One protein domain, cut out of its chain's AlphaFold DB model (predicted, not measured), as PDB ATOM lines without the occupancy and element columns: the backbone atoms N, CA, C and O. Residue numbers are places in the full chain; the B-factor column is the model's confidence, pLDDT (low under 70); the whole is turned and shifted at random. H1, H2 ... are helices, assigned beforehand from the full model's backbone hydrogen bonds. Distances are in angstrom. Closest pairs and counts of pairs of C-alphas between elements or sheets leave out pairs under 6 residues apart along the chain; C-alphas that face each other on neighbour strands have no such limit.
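What this domain is: This is residues 4 to 74 of the 74 residues of the protein "Hpr_kinase_N domain-containing protein" of Clostridium sp. BL8 (UniProt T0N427). Helix H1 sits at one end, and three short helices, H2, H3 and H4, cluster at the other. The long H1 to H2 link joins these ends, and the H2 to H3 link loops out of the cluster and back, with residues 50 to 51 pairing parallel with 31 to 32. The printed part has 71 residues, with four named helices, H1 to H4 in chain order, and no named strand; its class is all helix, though named helices hold 29 residues. It is only just loose, close to compact, with a radius of gyration of the C-alphas of 13.7 A and spans of 36 by 26 by 19 A.

How they stand to each other: H1, residues 5 to 12, touches no helix. H2, residues 35 to 38, touches H3, residues 55 to 63; their closest C-alphas, of Gly 35 and Glu 57, are 5.4 A apart. H2 and H4, residues 66 to 73, only just touch, with 3 pairs of C-alphas within 8 A, the closest being Phe 38 and Arg 72 at 5.5 A. H3 and H4 are close but not clearly touching, the closest C-alphas, of Leu 61 and Arg 69, 6.0 A apart, at a steep tilt of 42 degrees, opposite ways. In H1, H3 and H4 every O i to N i+4 pair is within hydrogen-bond range; H2 is too short for one.

Where its parts are: H1 begins at C-alpha 5 (18.726, 36.299, -39.197) and is 10.8 A long; H2 is 5.3 A, H3 12.1 A. H4, 10.7 A, ends at C-alpha 73 (28.773, 54.803, -37.065).

The domain as a whole: The C-alphas farthest apart, of Asn 11 and Glu 67, are 36.8 A apart. The printed part has no cut. The links H1 to H2 and H2 to H3 are long, and H3 to H4 is tight. No printed residue has pLDDT under 70.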
ATOM      1  N   CYS A   4      15.097  33.921 -36.833       93.19
ATOM      2  CA  CYS A   4      16.488  34.368 -36.751       93.19
ATOM      3  C   CYS A   4      16.961  35.031 -38.052       93.19
ATOM      4  O   CYS A   4      16.276  35.012 -39.081       93.19
ATOM      5  N   ALA A   5      18.149  35.636 -38.024       92.50
ATOM      6  CA  ALA A   5      18.726  36.299 -39.197       92.50
ATOM      7  C   ALA A   5      18.858  35.354 -40.410       92.50
ATOM      8  O   ALA A   5      18.596  35.755 -41.546       92.50
ATOM      9  N   LYS A   6      19.177  34.077 -40.182       94.44
ATOM     10  CA  LYS A   6      19.223  33.042 -41.225       94.44
ATOM     11  C   LYS A   6      17.885  32.840 -41.942       94.44
ATOM     12  O   LYS A   6      17.872  32.636 -43.157       94.44
ATOM     13  N   ASP A   7      16.770  32.905 -41.216       94.56
ATOM     14  CA  ASP A   7      15.437  32.767 -41.807       94.56
ATOM     15  C   ASP A   7      15.126  33.942 -42.739       94.56
ATOM     16  O   ASP A   7      14.589  33.738 -43.826       94.56
ATOM     17  N   LEU A   8      15.500  35.167 -42.351       92.56
ATOM     18  CA  LEU A   8      15.355  36.351 -43.204       92.56
ATOM     19  C   LEU A   8      16.154  36.211 -44.497       92.56
ATOM     20  O   LEU A   8      15.599  36.404 -45.575       92.56
ATOM     21  N   ILE A   9      17.432  35.836 -44.395       94.06
ATOM     22  CA  ILE A   9      18.313  35.679 -45.560       94.06
ATOM     23  C   ILE A   9      17.713  34.687 -46.553       94.06
ATOM     24  O   ILE A   9      17.613  34.986 -47.738       94.06
ATOM     25  N   LYS A  10      17.248  33.532 -46.061       95.19
ATOM     26  CA  LYS A  10      16.651  32.492 -46.902       95.19
ATOM     27  C   LYS A  10      15.316  32.917 -47.520       95.19
ATOM     28  O   LYS A  10      15.061  32.602 -48.676       95.19
ATOM     29  N   ASN A  11      14.445  33.570 -46.751       95.38
ATOM     30  CA  ASN A  11      13.099  33.918 -47.215       95.38
ATOM     31  C   ASN A  11      13.088  35.100 -48.193       95.38
ATOM     32  O   ASN A  11      12.204  35.165 -49.043       95.38
ATOM     33  N   PHE A  12      14.043  36.022 -48.060       94.06
ATOM     34  CA  PHE A  12      14.140  37.228 -48.885       94.06
ATOM     35  C   PHE A  12      15.272  37.182 -49.918       94.06
ATOM     36  O   PHE A  12      15.456  38.169 -50.626       94.06
ATOM     37  N   ASP A  13      15.996  36.061 -50.014       96.19
ATOM     38  CA  ASP A  13      17.129  35.867 -50.929       96.19
ATOM     39  C   ASP A  13      18.165  37.001 -50.814       96.19
ATOM     40  O   ASP A  13      18.541  37.656 -51.786       96.19
ATOM     41  N   LEU A  14      18.556  37.306 -49.571       95.12
ATOM     42  CA  LEU A  14      19.453  38.425 -49.279       95.12
ATOM     43  C   LEU A  14      20.907  38.068 -49.592       95.12
ATOM     44  O   LEU A  14      21.399  37.004 -49.213       95.12
ATOM     45  N   GLU A  15      21.625  39.014 -50.189       96.31
ATOM     46  CA  GLU A  15      23.072  38.926 -50.359       96.31
ATOM     47  C   GLU A  15      23.794  39.275 -49.049       96.31
ATOM     48  O   GLU A  15      23.586  40.339 -48.459       96.31
ATOM     49  N   ILE A  16      24.674  38.382 -48.599       94.75
ATOM     50  CA  ILE A  16      25.519  38.620 -47.429       94.75
ATOM     51  C   ILE A  16      26.782  39.355 -47.886       94.75
ATOM     52  O   ILE A  16      27.673  38.753 -48.479       94.75
ATOM     53  N   LEU A  17      26.874  40.649 -47.572       95.50
ATOM     54  CA  LEU A  17      28.075  41.449 -47.850       95.50
ATOM     55  C   LEU A  17      29.192  41.199 -46.827       95.50
ATOM     56  O   LEU A  17      30.370  41.182 -47.173       95.50
ATOM     57  N   VAL A  18      28.815  41.022 -45.558       94.06
ATOM     58  CA  VAL A  18      29.714  40.706 -44.443       94.06
ATOM     59  C   VAL A  18      29.017  39.682 -43.560       94.06
ATOM     60  O   VAL A  18      27.913  39.928 -43.073       94.06
ATOM     61  N   GLU A  19      29.644  38.524 -43.370       92.12
ATOM     62  CA  GLU A  19      29.083  37.461 -42.541       92.12
ATOM     63  C   GLU A  19      29.281  37.770 -41.050       92.12
ATOM     64  O   GLU A  19      30.382  38.089 -40.598       92.12
ATOM     65  N   GLY A  20      28.190  37.677 -40.291       90.56
ATOM     66  CA  GLY A  20      28.177  37.791 -38.836       90.56
ATOM     67  C   GLY A  20      27.548  36.557 -38.192       90.56
ATOM     68  O   GLY A  20      27.523  35.474 -38.770       90.56
ATOM     69  N   ASN A  21      26.989  36.716 -36.991       92.62
ATOM     70  CA  ASN A  21      26.223  35.641 -36.365       92.62
ATOM     71  C   ASN A  21      24.820  35.540 -36.995       92.62
ATOM     72  O   ASN A  21      23.993  36.431 -36.818       92.62
ATOM     73  N   LEU A  22      24.545  34.445 -37.706       91.25
ATOM     74  CA  LEU A  22      23.265  34.213 -38.389       91.25
ATOM     75  C   LEU A  22      22.178  33.611 -37.484       91.25
ATOM     76  O   LEU A  22      20.999  33.636 -37.836       91.25
ATOM     77  N   GLU A  23      22.562  33.102 -36.315       92.81
ATOM     78  CA  GLU A  23      21.654  32.508 -35.324       92.81
ATOM     79  C   GLU A  23      21.140  33.563 -34.325       92.81
ATOM     80  O   GLU A  23      20.634  33.236 -33.255       92.81
ATOM     81  N   VAL A  24      21.290  34.854 -34.646       90.75
ATOM     82  CA  VAL A  24      20.736  35.951 -33.845       90.75
ATOM     83  C   VAL A  24      19.214  35.927 -33.940       90.75
ATOM     84  O   VAL A  24      18.651  36.036 -35.032       90.75
ATOM     85  N   ASP A  25      18.570  35.818 -32.780       92.19
ATOM     86  CA  ASP A  25      17.122  35.912 -32.643       92.19
ATOM     87  C   ASP A  25      16.625  37.328 -32.939       92.19
ATOM     88  O   ASP A  25      17.191  38.323 -32.480       92.19
ATOM     89  N   ILE A  26      15.505  37.411 -33.654       90.56
ATOM     90  CA  ILE A  26      14.817  38.658 -33.983       90.56
ATOM     91  C   ILE A  26      13.462  38.626 -33.271       90.56
ATOM     92  O   ILE A  26      12.480  38.097 -33.797       90.56
ATOM     93  N   PRO A  27      13.398  39.131 -32.023       89.25
ATOM     94  CA  PRO A  27      12.223  38.974 -31.168       89.25
ATOM     95  C   PRO A  27      11.088  39.943 -31.520       89.25
ATOM     96  O   PRO A  27       9.971  39.778 -31.033       89.25
ATOM     97  N   VAL A  28      11.373  40.971 -32.321       88.94
ATOM     98  CA  VAL A  28      10.440  42.037 -32.687       88.94
ATOM     99  C   VAL A  28      10.300  42.105 -34.202       88.94
ATOM    100  O   VAL A  28      11.286  42.053 -34.930       88.94
ATOM    101  N   SER A  29       9.064  42.240 -34.680       87.00
ATOM    102  CA  SER A  29       8.773  42.438 -36.104       87.00
ATOM    103  C   SER A  29       9.022  43.873 -36.573       87.00
ATOM    104  O   SER A  29       9.014  44.132 -37.775       87.00
ATOM    105  N   ASP A  30       9.199  44.810 -35.639       88.19
ATOM    106  CA  ASP A  30       9.434  46.213 -35.953       88.19
ATOM    107  C   ASP A  30      10.839  46.438 -36.515       88.19
ATOM    108  O   ASP A  30      11.841  45.920 -36.015       88.19
ATOM    109  N   ILE A  31      10.897  47.286 -37.537       90.06
ATOM    110  CA  ILE A  31      12.128  47.741 -38.177       90.06
ATOM    111  C   ILE A  31      12.520  49.119 -37.640       90.06
ATOM    112  O   ILE A  31      11.667  49.922 -37.259       90.06
ATOM    113  N   ASN A  32      13.815  49.420 -37.643       89.44
ATOM    114  CA  ASN A  32      14.321  50.761 -37.375       89.44
ATOM    115  C   ASN A  32      14.988  51.334 -38.628       89.44
ATOM    116  O   ASN A  32      15.762  50.655 -39.298       89.44
ATOM    117  N   ARG A  33      14.703  52.602 -38.929       88.94
ATOM    118  CA  ARG A  33      15.379  53.372 -39.978       88.94
ATOM    119  C   ARG A  33      16.214  54.454 -39.298       88.94
ATOM    120  O   ARG A  33      15.630  55.435 -38.833       88.94
ATOM    121  N   PRO A  34      17.541  54.281 -39.184       86.12
ATOM    122  CA  PRO A  34      18.365  55.023 -38.234       86.12
ATOM    123  C   PRO A  34      18.710  56.464 -38.666       86.12
ATOM    124  O   PRO A  34      19.835  56.915 -38.494       86.12
ATOM    125  N   GLY A  35      17.766  57.221 -39.231       86.81
ATOM    126  CA  GLY A  35      18.024  58.589 -39.695       86.81
ATOM    127  C   GLY A  35      18.351  59.564 -38.556       86.81
ATOM    128  O   GLY A  35      19.328  60.303 -38.630       86.81
ATOM    129  N   LEU A  36      17.558  59.544 -37.477       83.88
ATOM    130  CA  LEU A  36      17.790  60.393 -36.300       83.88
ATOM    131  C   LEU A  36      19.028  59.955 -35.511       83.88
ATOM    132  O   LEU A  36      19.766  60.797 -35.007       83.88
ATOM    133  N   GLN A  37      19.283  58.652 -35.460       85.69
ATOM    134  CA  GLN A  37      20.451  58.070 -34.810       85.69
ATOM    135  C   GLN A  37      21.725  58.512 -35.522       85.69
ATOM    136  O   GLN A  37      22.634  59.024 -34.877       85.69
ATOM    137  N   PHE A  38      21.746  58.468 -36.858       86.00
ATOM    138  CA  PHE A  38      22.852  59.034 -37.625       86.00
ATOM    139  C   PHE A  38      22.998  60.540 -37.425       86.00
ATOM    140  O   PHE A  38      24.109  61.040 -37.556       86.00
ATOM    141  N   ALA A  39      21.933  61.261 -37.058       84.56
ATOM    142  CA  ALA A  39      21.983  62.675 -36.689       84.56
ATOM    143  C   ALA A  39      22.424  62.945 -35.231       84.56
ATOM    144  O   ALA A  39      22.583  64.109 -34.865       84.56
ATOM    145  N   GLY A  40      22.666  61.904 -34.425       80.69
ATOM    146  CA  GLY A  40      23.107  61.998 -33.028       80.69
ATOM    147  C   GLY A  40      21.984  61.916 -31.985       80.69
ATOM    148  O   GLY A  40      22.208  62.252 -30.826       80.69
ATOM    149  N   PHE A  41      20.774  61.496 -32.369       81.56
ATOM    150  CA  PHE A  41      19.614  61.410 -31.477       81.56
ATOM    151  C   PHE A  41      19.211  59.949 -31.202       81.56
ATOM    152  O   PHE A  41      18.695  59.262 -32.087       81.56
ATOM    153  N   TYR A  42      19.427  59.479 -29.966       79.88
ATOM    154  CA  TYR A  42      19.313  58.059 -29.580       79.88
ATOM    155  C   TYR A  42      18.168  57.732 -28.609       79.88
ATOM    156  O   TYR A  42      18.015  56.572 -28.238       79.88
ATOM    157  N   ASP A  43      17.324  58.698 -28.241       75.88
ATOM    158  CA  ASP A  43      16.293  58.522 -27.199       75.88
ATOM    159  C   ASP A  43      15.293  57.376 -27.469       75.88
ATOM    160  O   ASP A  43      14.662  56.869 -26.546       75.88
ATOM    161  N   TYR A  44      15.164  56.940 -28.726       70.06
ATOM    162  CA  TYR A  44      14.275  55.848 -29.153       70.06
ATOM    163  C   TYR A  44      15.025  54.668 -29.788       70.06
ATOM    164  O   TYR A  44      14.443  53.899 -30.557       70.06
ATOM    165  N   TYR A  45      16.326  54.536 -29.533       76.56
ATOM    166  CA  TYR A  45      17.119  53.437 -30.073       76.56
ATOM    167  C   TYR A  45      16.825  52.119 -29.341       76.56
ATOM    168  O   TYR A  45      16.982  52.011 -28.127       76.56
ATOM    169  N   ASP A  46      16.427  51.103 -30.106       77.19
ATOM    170  CA  ASP A  46      16.239  49.732 -29.637       77.19
ATOM    171  C   ASP A  46      17.069  48.794 -30.519       77.19
ATOM    172  O   ASP A  46      16.794  48.623 -31.713       77.19
ATOM    173  N   ASN A  47      18.100  48.194 -29.924       79.31
ATOM    174  CA  ASN A  47      19.045  47.318 -30.614       79.31
ATOM    175  C   ASN A  47      18.459  45.946 -30.980       79.31
ATOM    176  O   ASN A  47      19.125  45.162 -31.650       79.31
ATOM    177  N   LYS A  48      17.222  45.647 -30.568       85.06
ATOM    178  CA  LYS A  48      16.537  44.393 -30.913       85.06
ATOM    179  C   LYS A  48      15.874  44.435 -32.287       85.06
ATOM    180  O   LYS A  48      15.466  43.392 -32.791       85.06
ATOM    181  N   ARG A  49      15.729  45.627 -32.875       89.31
ATOM    182  CA  ARG A  49      15.064  45.842 -34.166       89.31
ATOM    183  C   ARG A  49      16.040  45.683 -35.319       89.31
ATOM    184  O   ARG A  49      17.178  46.152 -35.254       89.31
ATOM    185  N   VAL A  50      15.554  45.110 -36.417       91.31
ATOM    186  CA  VAL A  50      16.302  45.069 -37.678       91.31
ATOM    187  C   VAL A  50      16.495  46.498 -38.187       91.31
ATOM    188  O   VAL A  50      15.533  47.261 -38.292       91.31
ATOM    189  N   GLN A  51      17.737  46.867 -38.494       90.62
ATOM    190  CA  GLN A  51      18.082  48.191 -39.009       90.62
ATOM    191  C   GLN A  51      18.011  48.186 -40.540       90.62
ATOM    192  O   GLN A  51      18.609  47.328 -41.185       90.62
ATOM    193  N   ILE A  52      17.308  49.153 -41.128       91.88
ATOM    194  CA  ILE A  52      17.215  49.333 -42.580       91.88
ATOM    195  C   ILE A  52      17.834  50.675 -42.954       91.88
ATOM    196  O   ILE A  52      17.329  51.731 -42.575       91.88
ATOM    197  N   VAL A  53      18.901  50.622 -43.747       92.88
ATOM    198  CA  VAL A  53      19.548  51.799 -44.330       92.88
ATOM    199  C   VAL A  53      19.074  51.935 -45.771       92.88
ATOM    200  O   VAL A  53      19.416  51.128 -46.631       92.88
ATOM    201  N   GLY A  54      18.235  52.936 -46.025       92.81
ATOM    202  CA  GLY A  54      17.771  53.273 -47.361       92.81
ATOM    203  C   GLY A  54      18.612  54.377 -47.999       92.81
ATOM    204  O   GLY A  54      19.640  54.811 -47.478       92.81
ATOM    205  N   LYS A  55      18.128  54.889 -49.135       93.25
ATOM    206  CA  LYS A  55      18.791  55.969 -49.878       93.25
ATOM    207  C   LYS A  55      18.921  57.256 -49.063       93.25
ATOM    208  O   LYS A  55      19.938  57.926 -49.152       93.25
ATOM    209  N   THR A  56      17.899  57.614 -48.289       90.31
ATOM    210  CA  THR A  56      17.905  58.847 -47.488       90.31
ATOM    211  C   THR A  56      18.972  58.791 -46.404       90.31
ATOM    212  O   THR A  56      19.749  59.729 -46.259       90.31
ATOM    213  N   GLU A  57      19.027  57.679 -45.674       91.50
ATOM    214  CA  GLU A  57      20.005  57.449 -44.618       91.50
ATOM    215  C   GLU A  57      21.425  57.390 -45.197       91.50
ATOM    216  O   GLU A  57      22.337  58.018 -44.663       91.50
ATOM    217  N   TRP A  58      21.592  56.718 -46.340       91.94
ATOM    218  CA  TRP A  58      22.866  56.652 -47.050       91.94
ATOM    219  C   TRP A  58      23.346  58.026 -47.534       91.94
ATOM    220  O   TRP A  58      24.467  58.427 -47.236       91.94
ATOM    221  N   SER A  59      22.488  58.797 -48.212       92.56
ATOM    222  CA  SER A  59      22.836  60.141 -48.694       92.56
ATOM    223  C   SER A  59      23.151  61.114 -47.555       92.56
ATOM    224  O   SER A  59      23.995  61.991 -47.723       92.56
ATOM    225  N   TYR A  60      22.510  60.961 -46.392       90.88
ATOM    226  CA  TYR A  60      22.877  61.728 -45.204       90.88
ATOM    227  C   TYR A  60      24.302  61.390 -44.754       90.88
ATOM    228  O   TYR A  60      25.114  62.301 -44.611       90.88
ATOM    229  N   LEU A  61      24.634  60.102 -44.609       91.06
ATOM    230  CA  LEU A  61      25.988  59.671 -44.243       91.06
ATOM    231  C   LEU A  61      27.038  60.148 -45.257       91.06
ATOM    232  O   LEU A  61      28.104  60.597 -44.853       91.06
ATOM    233  N   GLU A  62      26.746  60.102 -46.559       92.75
ATOM    234  CA  GLU A  62      27.638  60.612 -47.614       92.75
ATOM    235  C   GLU A  62      27.866  62.127 -47.548       92.75
ATOM    236  O   GLU A  62      28.913  62.599 -47.985       92.75
ATOM    237  N   SER A  63      26.914  62.889 -47.005       92.94
ATOM    238  CA  SER A  63      27.049  64.343 -46.857       92.94
ATOM    239  C   SER A  63      27.964  64.767 -45.700       92.94
ATOM    240  O   SER A  63      28.384  65.924 -45.645       92.94
ATOM    241  N   LEU A  64      28.268  63.852 -44.773       91.94
ATOM    242  CA  LEU A  64      29.130  64.105 -43.621       91.94
ATOM    243  C   LEU A  64      30.612  64.012 -44.009       91.94
ATOM    244  O   LEU A  64      30.990  63.264 -44.914       91.94
ATOM    245  N   SER A  65      31.476  64.732 -43.284       94.06
ATOM    246  CA  SER A  65      32.922  64.530 -43.424       94.06
ATOM    247  C   SER A  65      33.304  63.112 -42.971       94.06
ATOM    248  O   SER A  65      32.588  62.524 -42.153       94.06
ATOM    249  N   PRO A  66      34.411  62.537 -43.469       92.00
ATOM    250  CA  PRO A  66      34.837  61.193 -43.083       92.00
ATOM    251  C   PRO A  66      34.955  60.996 -41.567       92.00
ATOM    252  O   PRO A  66      34.573  59.941 -41.067       92.00
ATOM    253  N   GLU A  67      35.427  62.016 -40.849       92.62
ATOM    254  CA  GLU A  67      35.610  62.001 -39.394       92.62
ATOM    255  C   GLU A  67      34.260  61.961 -38.674       92.62
ATOM    256  O   GLU A  67      34.026  61.087 -37.844       92.62
ATOM    257  N   VAL A  68      33.338  62.855 -39.049       88.81
ATOM    258  CA  VAL A  68      31.996  62.907 -38.452       88.81
ATOM    259  C   VAL A  68      31.210  61.646 -38.799       88.81
ATOM    260  O   VAL A  68      30.500  61.106 -37.962       88.81
ATOM    261  N   ARG A  69      31.335  61.134 -40.026       90.31
ATOM    262  CA  ARG A  69      30.670  59.891 -40.428       90.31
ATOM    263  C   ARG A  69      31.152  58.698 -39.608       90.31
ATOM    264  O   ARG A  69      30.323  57.867 -39.256       90.31
ATOM    265  N   ALA A  70      32.454  58.608 -39.330       89.12
ATOM    266  CA  ALA A  70      33.000  57.559 -38.474       89.12
ATOM    267  C   ALA A  70      32.420  57.661 -37.056       89.12
ATOM    268  O   ALA A  70      31.854  56.688 -36.580       89.12
ATOM    269  N   GLU A  71      32.425  58.856 -36.458       88.50
ATOM    270  CA  GLU A  71      31.847  59.104 -35.125       88.50
ATOM    271  C   GLU A  71      30.363  58.701 -35.025       88.50
ATOM    272  O   GLU A  71      29.916  58.228 -33.987       88.50
ATOM    273  N   ARG A  72      29.576  58.865 -36.098       84.69
ATOM    274  CA  ARG A  72      28.146  58.492 -36.114       84.69
ATOM    275  C   ARG A  72      27.882  56.998 -36.320       84.69
ATOM    276  O   ARG A  72      26.738  56.576 -36.147       84.69
ATOM    277  N   LEU A  73      28.878  56.238 -36.776       85.19
ATOM    278  CA  LEU A  73      28.773  54.803 -37.065       85.19
ATOM    279  C   LEU A  73      29.463  53.920 -36.015       85.19
ATOM    280  O   LEU A  73      29.231  52.710 -36.034       85.19
ATOM    281  N   GLU A  74      30.300  54.504 -35.153       80.12
ATOM    282  CA  GLU A  74      30.834  53.861 -33.941       80.12
ATOM    283  C   GLU A  74      29.738  53.597 -32.895       80.12
ATOM    284  O   GLU A  74      29.811  52.521 -32.256       80.12
TER     285      GLU A  74